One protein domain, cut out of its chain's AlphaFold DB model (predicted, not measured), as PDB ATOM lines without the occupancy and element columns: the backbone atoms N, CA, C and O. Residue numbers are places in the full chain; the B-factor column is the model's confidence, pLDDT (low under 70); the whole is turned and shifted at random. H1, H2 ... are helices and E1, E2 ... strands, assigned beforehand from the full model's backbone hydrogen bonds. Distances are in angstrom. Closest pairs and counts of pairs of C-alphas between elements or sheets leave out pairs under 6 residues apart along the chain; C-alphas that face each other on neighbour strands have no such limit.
ATOM      1  N   THR A 124    -100.329  19.496  77.765       73.06
ATOM      2  CA  THR A 124    -100.228  20.885  77.307       73.06
ATOM      3  C   THR A 124     -99.128  21.009  76.258       73.06
ATOM      4  O   THR A 124     -97.977  20.674  76.540       73.06
ATOM      5  N   SER A 125     -99.450  21.519  75.071       81.38
ATOM      6  CA  SER A 125     -98.466  21.874  74.042       81.38
ATOM      7  C   SER A 125     -98.345  23.393  73.920       81.38
ATOM      8  O   SER A 125     -99.265  24.131  74.273       81.38
ATOM      9  N   HIS A 126     -97.196  23.889  73.458       80.19
ATOM     10  CA  HIS A 126     -96.987  25.320  73.247       80.19
ATOM     11  C   HIS A 126     -96.222  25.603  71.953       80.19
ATOM     12  O   HIS A 126     -95.408  24.794  71.514       80.19
ATOM     13  N   VAL A 127     -96.494  26.757  71.347       85.38
ATOM     14  CA  VAL A 127     -95.810  27.278  70.155       85.38
ATOM     15  C   VAL A 127     -95.320  28.686  70.468       85.38
ATOM     16  O   VAL A 127     -96.077  29.494  70.998       85.38
ATOM     17  N   VAL A 128     -94.061  28.985  70.149       85.19
ATOM     18  CA  VAL A 128     -93.439  30.292  70.391       85.19
ATOM     19  C   VAL A 128     -93.073  30.927  69.056       85.19
ATOM     20  O   VAL A 128     -92.351  30.325  68.267       85.19
ATOM     21  N   LEU A 129     -93.540  32.151  68.821       86.25
ATOM     22  CA  LEU A 129     -93.098  33.002  67.720       86.25
ATOM     23  C   LEU A 129     -92.259  34.148  68.284       86.25
ATOM     24  O   LEU A 129     -92.734  34.902  69.135       86.25
ATOM     25  N   GLU A 130     -91.020  34.282  67.807       87.00
ATOM     26  CA  GLU A 130     -90.109  35.360  68.194       87.00
ATOM     27  C   GLU A 130     -89.830  36.286  67.004       87.00
ATOM     28  O   GLU A 130     -89.448  35.834  65.924       87.00
ATOM     29  N   ILE A 131     -90.031  37.590  67.200       81.88
ATOM     30  CA  ILE A 131     -89.700  38.619  66.212       81.88
ATOM     31  C   ILE A 131     -88.251  39.059  66.468       81.88
ATOM     32  O   ILE A 131     -87.947  39.485  67.590       81.88
ATOM     33  N   PRO A 132     -87.358  39.016  65.456       81.88
ATOM     34  CA  PRO A 132     -85.985  39.490  65.592       81.88
ATOM     35  C   PRO A 132     -85.925  40.901  66.184       81.88
ATOM     36  O   PRO A 132     -86.708  41.777  65.811       81.88
ATOM     37  N   LYS A 133     -84.965  41.147  67.085       71.88
ATOM     38  CA  LYS A 133     -84.851  42.414  67.839       71.88
ATOM     39  C   LYS A 133     -84.852  43.655  66.941       71.88
ATOM     40  O   LYS A 133     -85.399  44.680  67.327       71.88
ATOM     41  N   HIS A 134     -84.265  43.541  65.755       76.25
ATOM     42  CA  HIS A 134     -84.115  44.624  64.780       76.25
ATOM     43  C   HIS A 134     -85.392  44.896  63.963       76.25
ATOM     44  O   HIS A 134     -85.469  45.910  63.284       76.25
ATOM     45  N   ALA A 135     -86.379  43.994  64.015       70.12
ATOM     46  CA  ALA A 135     -87.608  44.049  63.221       70.12
ATOM     47  C   ALA A 135     -88.855  44.432  64.043       70.12
ATOM     48  O   ALA A 135     -89.928  44.630  63.478       70.12
ATOM     49  N   SER A 136     -88.748  44.535  65.373       69.50
ATOM     50  CA  SER A 136     -89.882  44.867  66.245       69.50
ATOM     51  C   SER A 136     -89.981  46.376  66.489       69.50
ATOM     52  O   SER A 136     -89.220  46.934  67.279       69.50
ATOM     53  N   SER A 137     -90.949  47.036  65.850       68.31
ATOM     54  CA  SER A 137     -91.287  48.451  66.091       68.31
ATOM     55  C   SER A 137     -92.281  48.645  67.245       68.31
ATOM     56  O   SER A 137     -92.290  49.684  67.898       68.31
ATOM     57  N   SER A 138     -93.100  47.631  67.542       70.06
ATOM     58  CA  SER A 138     -94.111  47.664  68.609       70.06
ATOM     59  C   SER A 138     -93.553  47.248  69.973       70.06
ATOM     60  O   SER A 138     -94.226  47.366  70.995       70.06
ATOM     61  N   GLY A 139     -92.308  46.761  70.026       71.12
ATOM     62  CA  GLY A 139     -91.655  46.218  71.215       71.12
ATOM     63  C   GLY A 139     -92.179  44.843  71.643       71.12
ATOM     64  O   GLY A 139     -91.607  44.247  72.548       71.12
ATOM     65  N   ILE A 140     -93.210  44.311  70.988       74.25
ATOM     66  CA  ILE A 140     -93.598  42.905  71.094       74.25
ATOM     67  C   ILE A 140     -92.497  42.057  70.466       74.25
ATOM     68  O   ILE A 140     -92.142  42.271  69.306       74.25
ATOM     69  N   ARG A 141     -91.943  41.102  71.216       78.38
ATOM     70  CA  ARG A 141     -90.860  40.252  70.698       78.38
ATOM     71  C   ARG A 141     -91.147  38.774  70.769       78.38
ATOM     72  O   ARG A 141     -90.579  38.042  69.974       78.38
ATOM     73  N   LYS A 142     -92.027  38.346  71.669       83.75
ATOM     74  CA  LYS A 142     -92.350  36.938  71.847       83.75
ATOM     75  C   LYS A 142     -93.849  36.758  72.025       83.75
ATOM     76  O   LYS A 142     -94.426  37.330  72.946       83.75
ATOM     77  N   ILE A 143     -94.441  35.936  71.165       81.75
ATOM     78  CA  ILE A 143     -95.820  35.459  71.270       81.75
ATOM     79  C   ILE A 143     -95.758  33.976  71.618       81.75
ATOM     80  O   ILE A 143     -95.181  33.195  70.862       81.75
ATOM     81  N   THR A 144     -96.350  33.571  72.740       86.19
ATOM     82  CA  THR A 144     -96.483  32.150  73.097       86.19
ATOM     83  C   THR A 144     -97.945  31.736  73.056       86.19
ATOM     84  O   THR A 144     -98.776  32.310  73.757       86.19
ATOM     85  N   PHE A 145     -98.245  30.713  72.264       81.38
ATOM     86  CA  PHE A 145     -99.534  30.037  72.223       81.38
ATOM     87  C   PHE A 145     -99.450  28.801  73.106       81.38
ATOM     88  O   PHE A 145     -98.574  27.964  72.890       81.38
ATOM     89  N   LYS A 146    -100.348  28.664  74.081       85.06
ATOM     90  CA  LYS A 146    -100.483  27.441  74.884       85.06
ATOM     91  C   LYS A 146    -101.798  26.756  74.533       85.06
ATOM     92  O   LYS A 146    -102.850  27.391  74.544       85.06
ATOM     93  N   PHE A 147    -101.727  25.466  74.235       78.62
ATOM     94  CA  PHE A 147    -102.874  24.609  73.972       78.62
ATOM     95  C   PHE A 147    -102.968  23.597  75.105       78.62
ATOM     96  O   PHE A 147    -102.044  22.814  75.328       78.62
ATOM     97  N   SER A 148    -104.082  23.600  75.827       79.50
ATOM     98  CA  SER A 148    -104.405  22.533  76.771       79.50
ATOM     99  C   SER A 148    -105.527  21.698  76.173       79.50
ATOM    100  O   SER A 148    -106.562  22.225  75.765       79.50
ATOM    101  N   LYS A 149    -105.317  20.384  76.064       73.88
ATOM    102  CA  LYS A 149    -106.409  19.478  75.716       73.88
ATOM    103  C   LYS A 149    -107.128  19.124  77.009       73.88
ATOM    104  O   LYS A 149    -106.606  18.342  77.802       73.88
ATOM    105  N   ARG A 150    -108.311  19.699  77.238       61.69
ATOM    106  CA  ARG A 150    -109.198  19.180  78.284       61.69
ATOM    107  C   ARG A 150    -109.604  17.762  77.889       61.69
ATOM    108  O   ARG A 150    -109.918  17.503  76.728       61.69
ATOM    109  N   LYS A 151    -109.524  16.831  78.831       62.31
ATOM    110  CA  LYS A 151    -110.092  15.498  78.666       62.31
ATOM    111  C   LYS A 151    -111.607  15.693  78.592       62.31
ATOM    112  O   LYS A 151    -112.221  16.071  79.580       62.31
ATOM    113  N   PRO A 216    -111.337  25.818  70.691       48.31
ATOM    114  CA  PRO A 216    -111.709  26.712  71.773       48.31
ATOM    115  C   PRO A 216    -110.471  27.150  72.573       48.31
ATOM    116  O   PRO A 216    -109.631  26.323  72.923       48.31
ATOM    117  N   ALA A 217    -110.421  28.452  72.872       49.12
ATOM    118  CA  ALA A 217    -109.563  29.145  73.838       49.12
ATOM    119  C   ALA A 217    -108.037  28.954  73.688       49.12
ATOM    120  O   ALA A 217    -107.419  28.101  74.322       49.12
ATOM    121  N   THR A 218    -107.407  29.843  72.914       54.81
ATOM    122  CA  THR A 218    -105.953  30.048  72.920       54.81
ATOM    123  C   THR A 218    -105.593  31.178  73.886       54.81
ATOM    124  O   THR A 218    -105.988  32.327  73.696       54.81
ATOM    125  N   THR A 219    -104.832  30.863  74.936       53.06
ATOM    126  CA  THR A 219    -104.211  31.875  75.804       53.06
ATOM    127  C   THR A 219    -102.943  32.396  75.127       53.06
ATOM    128  O   THR A 219    -102.049  31.601  74.808       53.06
ATOM    129  N   LEU A 220    -102.866  33.706  74.898       55.59
ATOM    130  CA  LEU A 220    -101.696  34.405  74.376       55.59
ATOM    131  C   LEU A 220    -100.888  34.986  75.536       55.59
ATOM    132  O   LEU A 220    -101.407  35.799  76.295       55.59
ATOM    133  N   GLN A 221     -99.617  34.598  75.634       55.47
ATOM    134  CA  GLN A 221     -98.657  35.197  76.564       55.47
ATOM    135  C   GLN A 221     -97.667  36.037  75.747       55.47
ATOM    136  O   GLN A 221     -96.876  35.494  74.966       55.47
ATOM    137  N   MET A 222     -97.767  37.363  75.869       53.50
ATOM    138  CA  MET A 222     -96.998  38.337  75.086       53.50
ATOM    139  C   MET A 222     -95.948  39.024  75.967       53.50
ATOM    140  O   MET A 222     -96.340  39.788  76.842       53.50
ATOM    141  N   SER A 223     -94.641  38.811  75.736       48.62
ATOM    142  CA  SER A 223     -93.568  39.416  76.557       48.62
ATOM    143  C   SER A 223     -92.684  40.422  75.797       48.62
ATOM    144  O   SER A 223     -92.301  40.227  74.634       48.62
ATOM    145  N   ARG A 224     -92.356  41.534  76.471       46.47
ATOM    146  CA  ARG A 224     -91.331  42.525  76.078       46.47
ATOM    147  C   ARG A 224     -89.974  42.136  76.672       46.47
ATOM    148  O   ARG A 224     -89.923  41.497  77.705       46.47
ATOM    149  N   SER A 225     -88.841  42.545  76.101       54.38
ATOM    150  CA  SER A 225     -87.565  42.480  76.847       54.38
ATOM    151  C   SER A 225     -86.728  43.748  76.644       54.38
ATOM    152  O   SER A 225     -85.736  43.818  75.931       54.38
ATOM    153  N   CYS A 226     -87.127  44.812  77.318       45.28
ATOM    154  CA  CYS A 226     -86.208  45.897  77.636       45.28
ATOM    155  C   CYS A 226     -86.326  46.080  79.150       45.28
ATOM    156  O   CYS A 226     -87.315  46.618  79.626       45.28
ATOM    157  N   TYR A 227     -85.380  45.487  79.882       50.19
ATOM    158  CA  TYR A 227     -85.172  45.511  81.341       50.19
ATOM    159  C   TYR A 227     -86.306  45.085  82.295       50.19
ATOM    160  O   TYR A 227     -85.989  44.736  83.425       50.19
ATOM    161  N   GLN A 228     -87.563  44.960  81.862       50.56
ATOM    162  CA  GLN A 228     -88.604  44.178  82.544       50.56
ATOM    163  C   GLN A 228     -89.577  43.585  81.509       50.56
ATOM    164  O   GLN A 228     -90.178  44.343  80.740       50.56
ATOM    165  N   PRO A 229     -89.741  42.252  81.440       53.06
ATOM    166  CA  PRO A 229     -90.789  41.653  80.634       53.06
ATOM    167  C   PRO A 229     -92.146  41.917  81.275       53.06
ATOM    168  O   PRO A 229     -92.507  41.293  82.265       53.06
ATOM    169  N   ARG A 230     -92.893  42.866  80.705       67.50
ATOM    170  CA  ARG A 230     -94.324  42.987  80.980       67.50
ATOM    171  C   ARG A 230     -95.041  41.971  80.109       67.50
ATOM    172  O   ARG A 230     -94.959  42.041  78.878       67.50
ATOM    173  N   GLU A 231     -95.639  40.992  80.772       74.81
ATOM    174  CA  GLU A 231     -96.510  39.998  80.166       74.81
ATOM    175  C   GLU A 231     -97.954  40.420  80.389       74.81
ATOM    176  O   GLU A 231     -98.336  40.783  81.500       74.81
ATOM    177  N   LEU A 232     -98.738  40.408  79.317       82.94
ATOM    178  CA  LEU A 232    -100.177  40.601  79.394       82.94
ATOM    179  C   LEU A 232    -100.841  39.338  78.883       82.94
ATOM    180  O   LEU A 232    -100.571  38.905  77.758       82.94
ATOM    181  N   ASP A 233    -101.715  38.787  79.712       85.31
ATOM    182  CA  ASP A 233    -102.527  37.646  79.341       85.31
ATOM    183  C   ASP A 233    -103.696  38.096  78.464       85.31
ATOM    184  O   ASP A 233    -104.325  39.132  78.697       85.31
ATOM    185  N   GLY A 234    -104.004  37.304  77.441       89.94
ATOM    186  CA  GLY A 234    -105.177  37.515  76.603       89.94
ATOM    187  C   GLY A 234    -105.736  36.214  76.045       89.94
ATOM    188  O   GLY A 234    -105.007  35.233  75.904       89.94
ATOM    189  N   ILE A 235    -107.027  36.198  75.718       91.50
ATOM    190  CA  ILE A 235    -107.702  35.058  75.079       91.50
ATOM    191  C   ILE A 235    -108.257  35.511  73.730       91.50
ATOM    192  O   ILE A 235    -108.893  36.560  73.649       91.50
ATOM    193  N   ILE A 236    -108.038  34.725  72.676       92.75
ATOM    194  CA  ILE A 236    -108.738  34.935  71.402       92.75
ATOM    195  C   ILE A 236    -110.099  34.240  71.490       92.75
ATOM    196  O   ILE A 236    -110.155  33.016  71.624       92.75
ATOM    197  N   ASP A 237    -111.182  35.011  71.386       87.94
ATOM    198  CA  ASP A 237    -112.554  34.493  71.381       87.94
ATOM    199  C   ASP A 237    -113.421  35.220  70.345       87.94
ATOM    200  O   ASP A 237    -113.320  36.435  70.174       87.94
ATOM    201  N   GLY A 238    -114.243  34.469  69.608       85.25
ATOM    202  CA  GLY A 238    -115.214  35.017  68.651       85.25
ATOM    203  C   GLY A 238    -114.658  35.924  67.538       85.25
ATOM    204  O   GLY A 238    -115.431  36.637  66.908       85.25
ATOM    205  N   GLY A 239    -113.342  35.924  67.285       86.69
ATOM    206  CA  GLY A 239    -112.688  36.836  66.333       86.69
ATOM    207  C   GLY A 239    -112.183  38.155  66.934       86.69
ATOM    208  O   GLY A 239    -111.721  39.014  66.187       86.69
ATOM    209  N   GLY A 240    -112.232  38.313  68.259       91.81
ATOM    210  CA  GLY A 240    -111.609  39.418  68.989       91.81
ATOM    211  C   GLY A 240    -110.715  38.937  70.134       91.81
ATOM    212  O   GLY A 240    -110.342  37.764  70.204       91.81
ATOM    213  N   TYR A 241    -110.350  39.863  71.023       94.69
ATOM    214  CA  TYR A 241    -109.352  39.644  72.072       94.69
ATOM    215  C   TYR A 241    -109.911  40.000  73.448       94.69
ATOM    216  O   TYR A 241    -110.283  41.141  73.701       94.69
ATOM    217  N   LEU A 242    -109.929  39.051  74.372       95.06
ATOM    218  CA  LEU A 242    -110.226  39.296  75.780       95.06
ATOM    219  C   LEU A 242    -108.919  39.631  76.501       95.06
ATOM    220  O   LEU A 242    -108.021  38.794  76.558       95.06
ATOM    221  N   CYS A 243    -108.800  40.844  77.037       94.25
ATOM    222  CA  CYS A 243    -107.620  41.283  77.789       94.25
ATOM    223  C   CYS A 243    -107.686  40.867  79.266       94.25
ATOM    224  O   CYS A 243    -108.709  41.066  79.920       94.25
ATOM    225  N   GLY A 244    -106.579  40.343  79.792       91.56
ATOM    226  CA  GLY A 244    -106.416  39.871  81.166       91.56
ATOM    227  C   GLY A 244    -105.810  40.872  82.150       91.56
ATOM    228  O   GLY A 244    -105.414  40.470  83.240       91.56
ATOM    229  N   CYS A 245    -105.700  42.160  81.809       90.94
ATOM    230  CA  CYS A 245    -105.277  43.159  82.795       90.94
ATOM    231  C   CYS A 245    -106.300  43.298  83.935       90.94
ATOM    232  O   CYS A 245    -107.462  42.904  83.810       90.94
ATOM    233  N   SER A 246    -105.889  43.946  85.027       89.81
ATOM    234  CA  SER A 246    -106.743  44.184  86.197       89.81
ATOM    235  C   SER A 246    -108.015  44.981  85.887       89.81
ATOM    236  O   SER A 246    -109.020  44.799  86.570       89.81
ATOM    237  N   SER A 247    -107.998  45.840  84.864       89.69
ATOM    238  CA  SER A 247    -109.159  46.645  84.470       89.69
ATOM    239  C   SER A 247    -110.117  45.920  83.525       89.69
ATOM    240  O   SER A 247    -111.325  46.122  83.620       89.69
ATOM    241  N   CYS A 248    -109.616  45.074  82.620       92.25
ATOM    242  CA  CYS A 248    -110.453  44.345  81.666       92.25
ATOM    243  C   CYS A 248    -110.956  43.013  82.225       92.25
ATOM    244  O   CYS A 248    -112.113  42.674  81.986       92.25
ATOM    245  N   ASN A 249    -110.111  42.258  82.935       93.19
ATOM    246  CA  ASN A 249    -110.425  40.959  83.540       93.19
ATOM    247  C   ASN A 249    -111.252  40.023  82.630       93.19
ATOM    248  O   ASN A 249    -112.273  39.475  83.039       93.19
ATOM    249  N   PHE A 250    -110.865  39.917  81.356       93.19
ATOM    250  CA  PHE A 250    -111.526  39.099  80.332       93.19
ATOM    251  C   PHE A 250    -113.041  39.354  80.160       93.19
ATOM    252  O   PHE A 250    -113.758  38.495  79.656       93.19
ATOM    253  N   SER A 251    -113.545  40.526  80.562       92.94
ATOM    254  CA  SER A 251    -114.988  40.821  80.581       92.94
ATOM    255  C   SER A 251    -115.561  41.257  79.232       92.94
ATOM    256  O   SER A 251    -116.736  41.022  78.950       92.94
ATOM    257  N   LYS A 252    -114.746  41.907  78.394       91.12
ATOM    258  CA  LYS A 252    -115.161  42.479  77.110       91.12
ATOM    259  C   LYS A 252    -114.228  42.021  75.999       91.12
ATOM    260  O   LYS A 252    -113.007  42.099  76.141       91.12
ATOM    261  N   VAL A 253    -114.818  41.621  74.873       93.62
ATOM    262  CA  VAL A 253    -114.095  41.386  73.618       93.62
ATOM    263  C   VAL A 253    -113.625  42.727  73.057       93.62
ATOM    264  O   VAL A 253    -114.430  43.613  72.769       93.62
ATOM    265  N   LEU A 254    -112.310  42.874  72.931       93.62
ATOM    266  CA  LEU A 254    -111.627  44.030  72.366       93.62
ATOM    267  C   LEU A 254    -111.245  43.770  70.909       93.62
ATOM    268  O   LEU A 254    -110.970  42.639  70.498       93.62
ATOM    269  N   SER A 255    -111.159  44.846  70.139       93.31
ATOM    270  CA  SER A 255    -110.437  44.851  68.868       93.31
ATOM    271  C   SER A 255    -108.924  44.704  69.090       93.31
ATOM    272  O   SER A 255    -108.410  44.964  70.180       93.31
ATOM    273  N   ALA A 256    -108.183  44.331  68.040       89.94
ATOM    274  CA  ALA A 256    -106.717  44.246  68.100       89.94
ATOM    275  C   ALA A 256    -106.083  45.568  68.570       89.94
ATOM    276  O   ALA A 256    -105.172  45.572  69.394       89.94
ATOM    277  N   TYR A 257    -106.609  46.694  68.081       90.50
ATOM    278  CA  TYR A 257    -106.116  48.025  68.424       90.50
ATOM    279  C   TYR A 257    -106.347  48.373  69.903       90.50
ATOM    280  O   TYR A 257    -105.434  48.846  70.579       90.50
ATOM    281  N   GLU A 258    -107.541  48.096  70.433       93.12
ATOM    282  CA  GLU A 258    -107.854  48.303  71.854       93.12
ATOM    283  C   GLU A 258    -107.022  47.388  72.761       93.12
ATOM    284  O   GLU A 258    -106.561  47.819  73.820       93.12
ATOM    285  N   PHE A 259    -106.791  46.140  72.344       91.19
ATOM    286  CA  PHE A 259    -105.938  45.210  73.079       91.19
ATOM    287  C   PHE A 259    -104.497  45.731  73.172       91.19
ATOM    288  O   PHE A 259    -103.916  45.753  74.257       91.19
ATOM    289  N   GLU A 260    -103.931  46.234  72.070       89.19
ATOM    290  CA  GLU A 260    -102.612  46.873  72.101       89.19
ATOM    291  C   GLU A 260    -102.583  48.149  72.952       89.19
ATOM    292  O   GLU A 260    -101.581  48.422  73.615       89.19
ATOM    293  N   ALA A 261    -103.644  48.958  72.938       88.81
ATOM    294  CA  ALA A 261    -103.735  50.145  73.786       88.81
ATOM    295  C   ALA A 261    -103.710  49.758  75.272       88.81
ATOM    296  O   ALA A 261    -102.932  50.316  76.047       88.81
ATOM    297  N   CYS A 262    -104.474  48.729  75.640       88.06
ATOM    298  CA  CYS A 262    -104.477  48.174  76.987       88.06
ATOM    299  C   CYS A 262    -103.096  47.634  77.396       88.06
ATOM    300  O   CYS A 262    -102.660  47.809  78.535       88.06
ATOM    301  N   TRP A 263    -102.376  47.042  76.444       83.25
ATOM    302  CA  TRP A 263    -101.006  46.578  76.639       83.25
ATOM    303  C   TRP A 263     -99.996  47.712  76.830       83.25
ATOM    304  O   TRP A 263     -99.070  47.571  77.618       83.25
ATOM    305  N   ARG A 264    -100.164  48.853  76.150       82.94
ATOM    306  CA  ARG A 264     -99.290  50.028  76.332       82.94
ATOM    307  C   ARG A 264     -99.509  50.736  77.671       82.94
ATOM    308  O   ARG A 264     -98.605  51.433  78.124       82.94
ATOM    309  N   GLN A 265    -100.694  50.600  78.263       80.31
ATOM    310  CA  GLN A 265    -101.051  51.231  79.535       80.31
ATOM    311  C   GLN A 265    -100.583  50.441  80.770       80.31
ATOM    312  O   GLN A 265    -100.532  51.019  81.855       80.31
ATOM    313  N   ASN A 266    -100.272  49.147  80.615       69.75
ATOM    314  CA  ASN A 266     -99.833  48.251  81.693       69.75
ATOM    315  C   ASN A 266     -98.324  48.050  81.730       69.75
ATOM    316  O   ASN A 266     -97.833  47.724  82.829       69.75
TER     317      ASN A 266
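What this domain is: This is residues 124 to 151 and 216 to 266 of the 266 residues of an uncharacterized protein of Hevea brasiliensis (UniProt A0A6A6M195). This is one strongly twisted sheet of five antiparallel strands, laid side by side in chain order, with a single helix, H1, packed on it at the end where E4 and E5 lie and running along E4; E1 and E2, at the other end, are left uncovered by the helix. Between E5 and H1 a long stretch without a named element, residues 244 to 255, folds back past the E5 edge, and its residues 253 to 254 pair with E5. The printed part has 79 residues, with five named strands and then one named helix along the chain: E1 E2 E3 E4 E5 H1. The sheet's order is E1 - E2 - E3 - E4 - E5, and the class is mixed, helices and strands. The whole is compact, with a radius of gyration of the C-alphas of 12.9 A, and its C-alphas span 39 by 28 by 21 A.

Where its parts are: Find C-alpha 124 at (-100.228, 20.885, 77.307); from there strand E1, residues 124 to 130, runs 19.9 A to C-alpha 130. Read on through residues 131 to 141, and you reach strand E2, residues 142 to 148, which is 19.4 A long. The printed lines then jump from residue 151 to residue 216. Strand E3, residues 218 to 223, begins at C-alpha 218, at (-105.953, 30.048, 72.920), and measures 15.9 A. Next come strand E4, residues 231 to 237, 19.1 A long, and strand E5, residues 240 to 243, 9.8 A long. Helix H1, residues 256 to 265, runs 14.5 A and ends at C-alpha 265, at (-101.051, 51.231, 79.535).

How they stand to each other: Start at the edge strand E1, which forms a hairpin with E2; they are antiparallel at 166 degrees, and you will find N 127 and O 145 2.9 A apart, within hydrogen-bond range. E2 and E3 are antiparallel at 153 degrees, with N 144 and O 221 at 3.0 A. E3, E4 and E5 make a meander, each strand the antiparallel neighbour of the one before. In the hairpin E3 and E4, at 154 degrees, look for N 220 and O 234 at 2.8 A. In the hairpin E4 and E5, at 144 degrees, N 242 and O 235 are 2.8 A apart. E5 is the other edge strand, and residues 241 to 242 of it pair antiparallel with residues 253 to 254. From edge to edge the strands' lines turn by 98 degrees; E1 and E5, for instance, are apart. H1 is on the sheet at a height over the sheet of 8.8 A, an arrangement of two layers, the helix on one face of the sheet. It lies over E4 and runs along the strands, at 22 degrees to E4 on the local plane. The closest C-alphas of E5 and H1 are those of Cys 243 and Phe 259, 6.4 A apart; for E4 and H1 they are those of Leu 232 and Trp 263, 6.6 A apart. In H1 every O i to N i+4 pair is within hydrogen-bond range.

The domain as a whole: The two C-alphas farthest apart are those of His 134 and Lys 151, at 41.4 A. Residues 152 to 215 are cut out, and C-alphas 151 and 216 stand 13.3 A apart across the cut, which falls in the link from E2 to E3. The links E1 to E2 and E5 to H1 are long, E3 to E4 is short, and E4 to E5 is tight. The printed part ends at Asn 266, the chain's last residue. The mean pLDDT of the printed part is 77.9; look for values under 70 at residues 136 to 137, 150 to 151, 216 to 230 and 266, and note that E3 has a mean of 54.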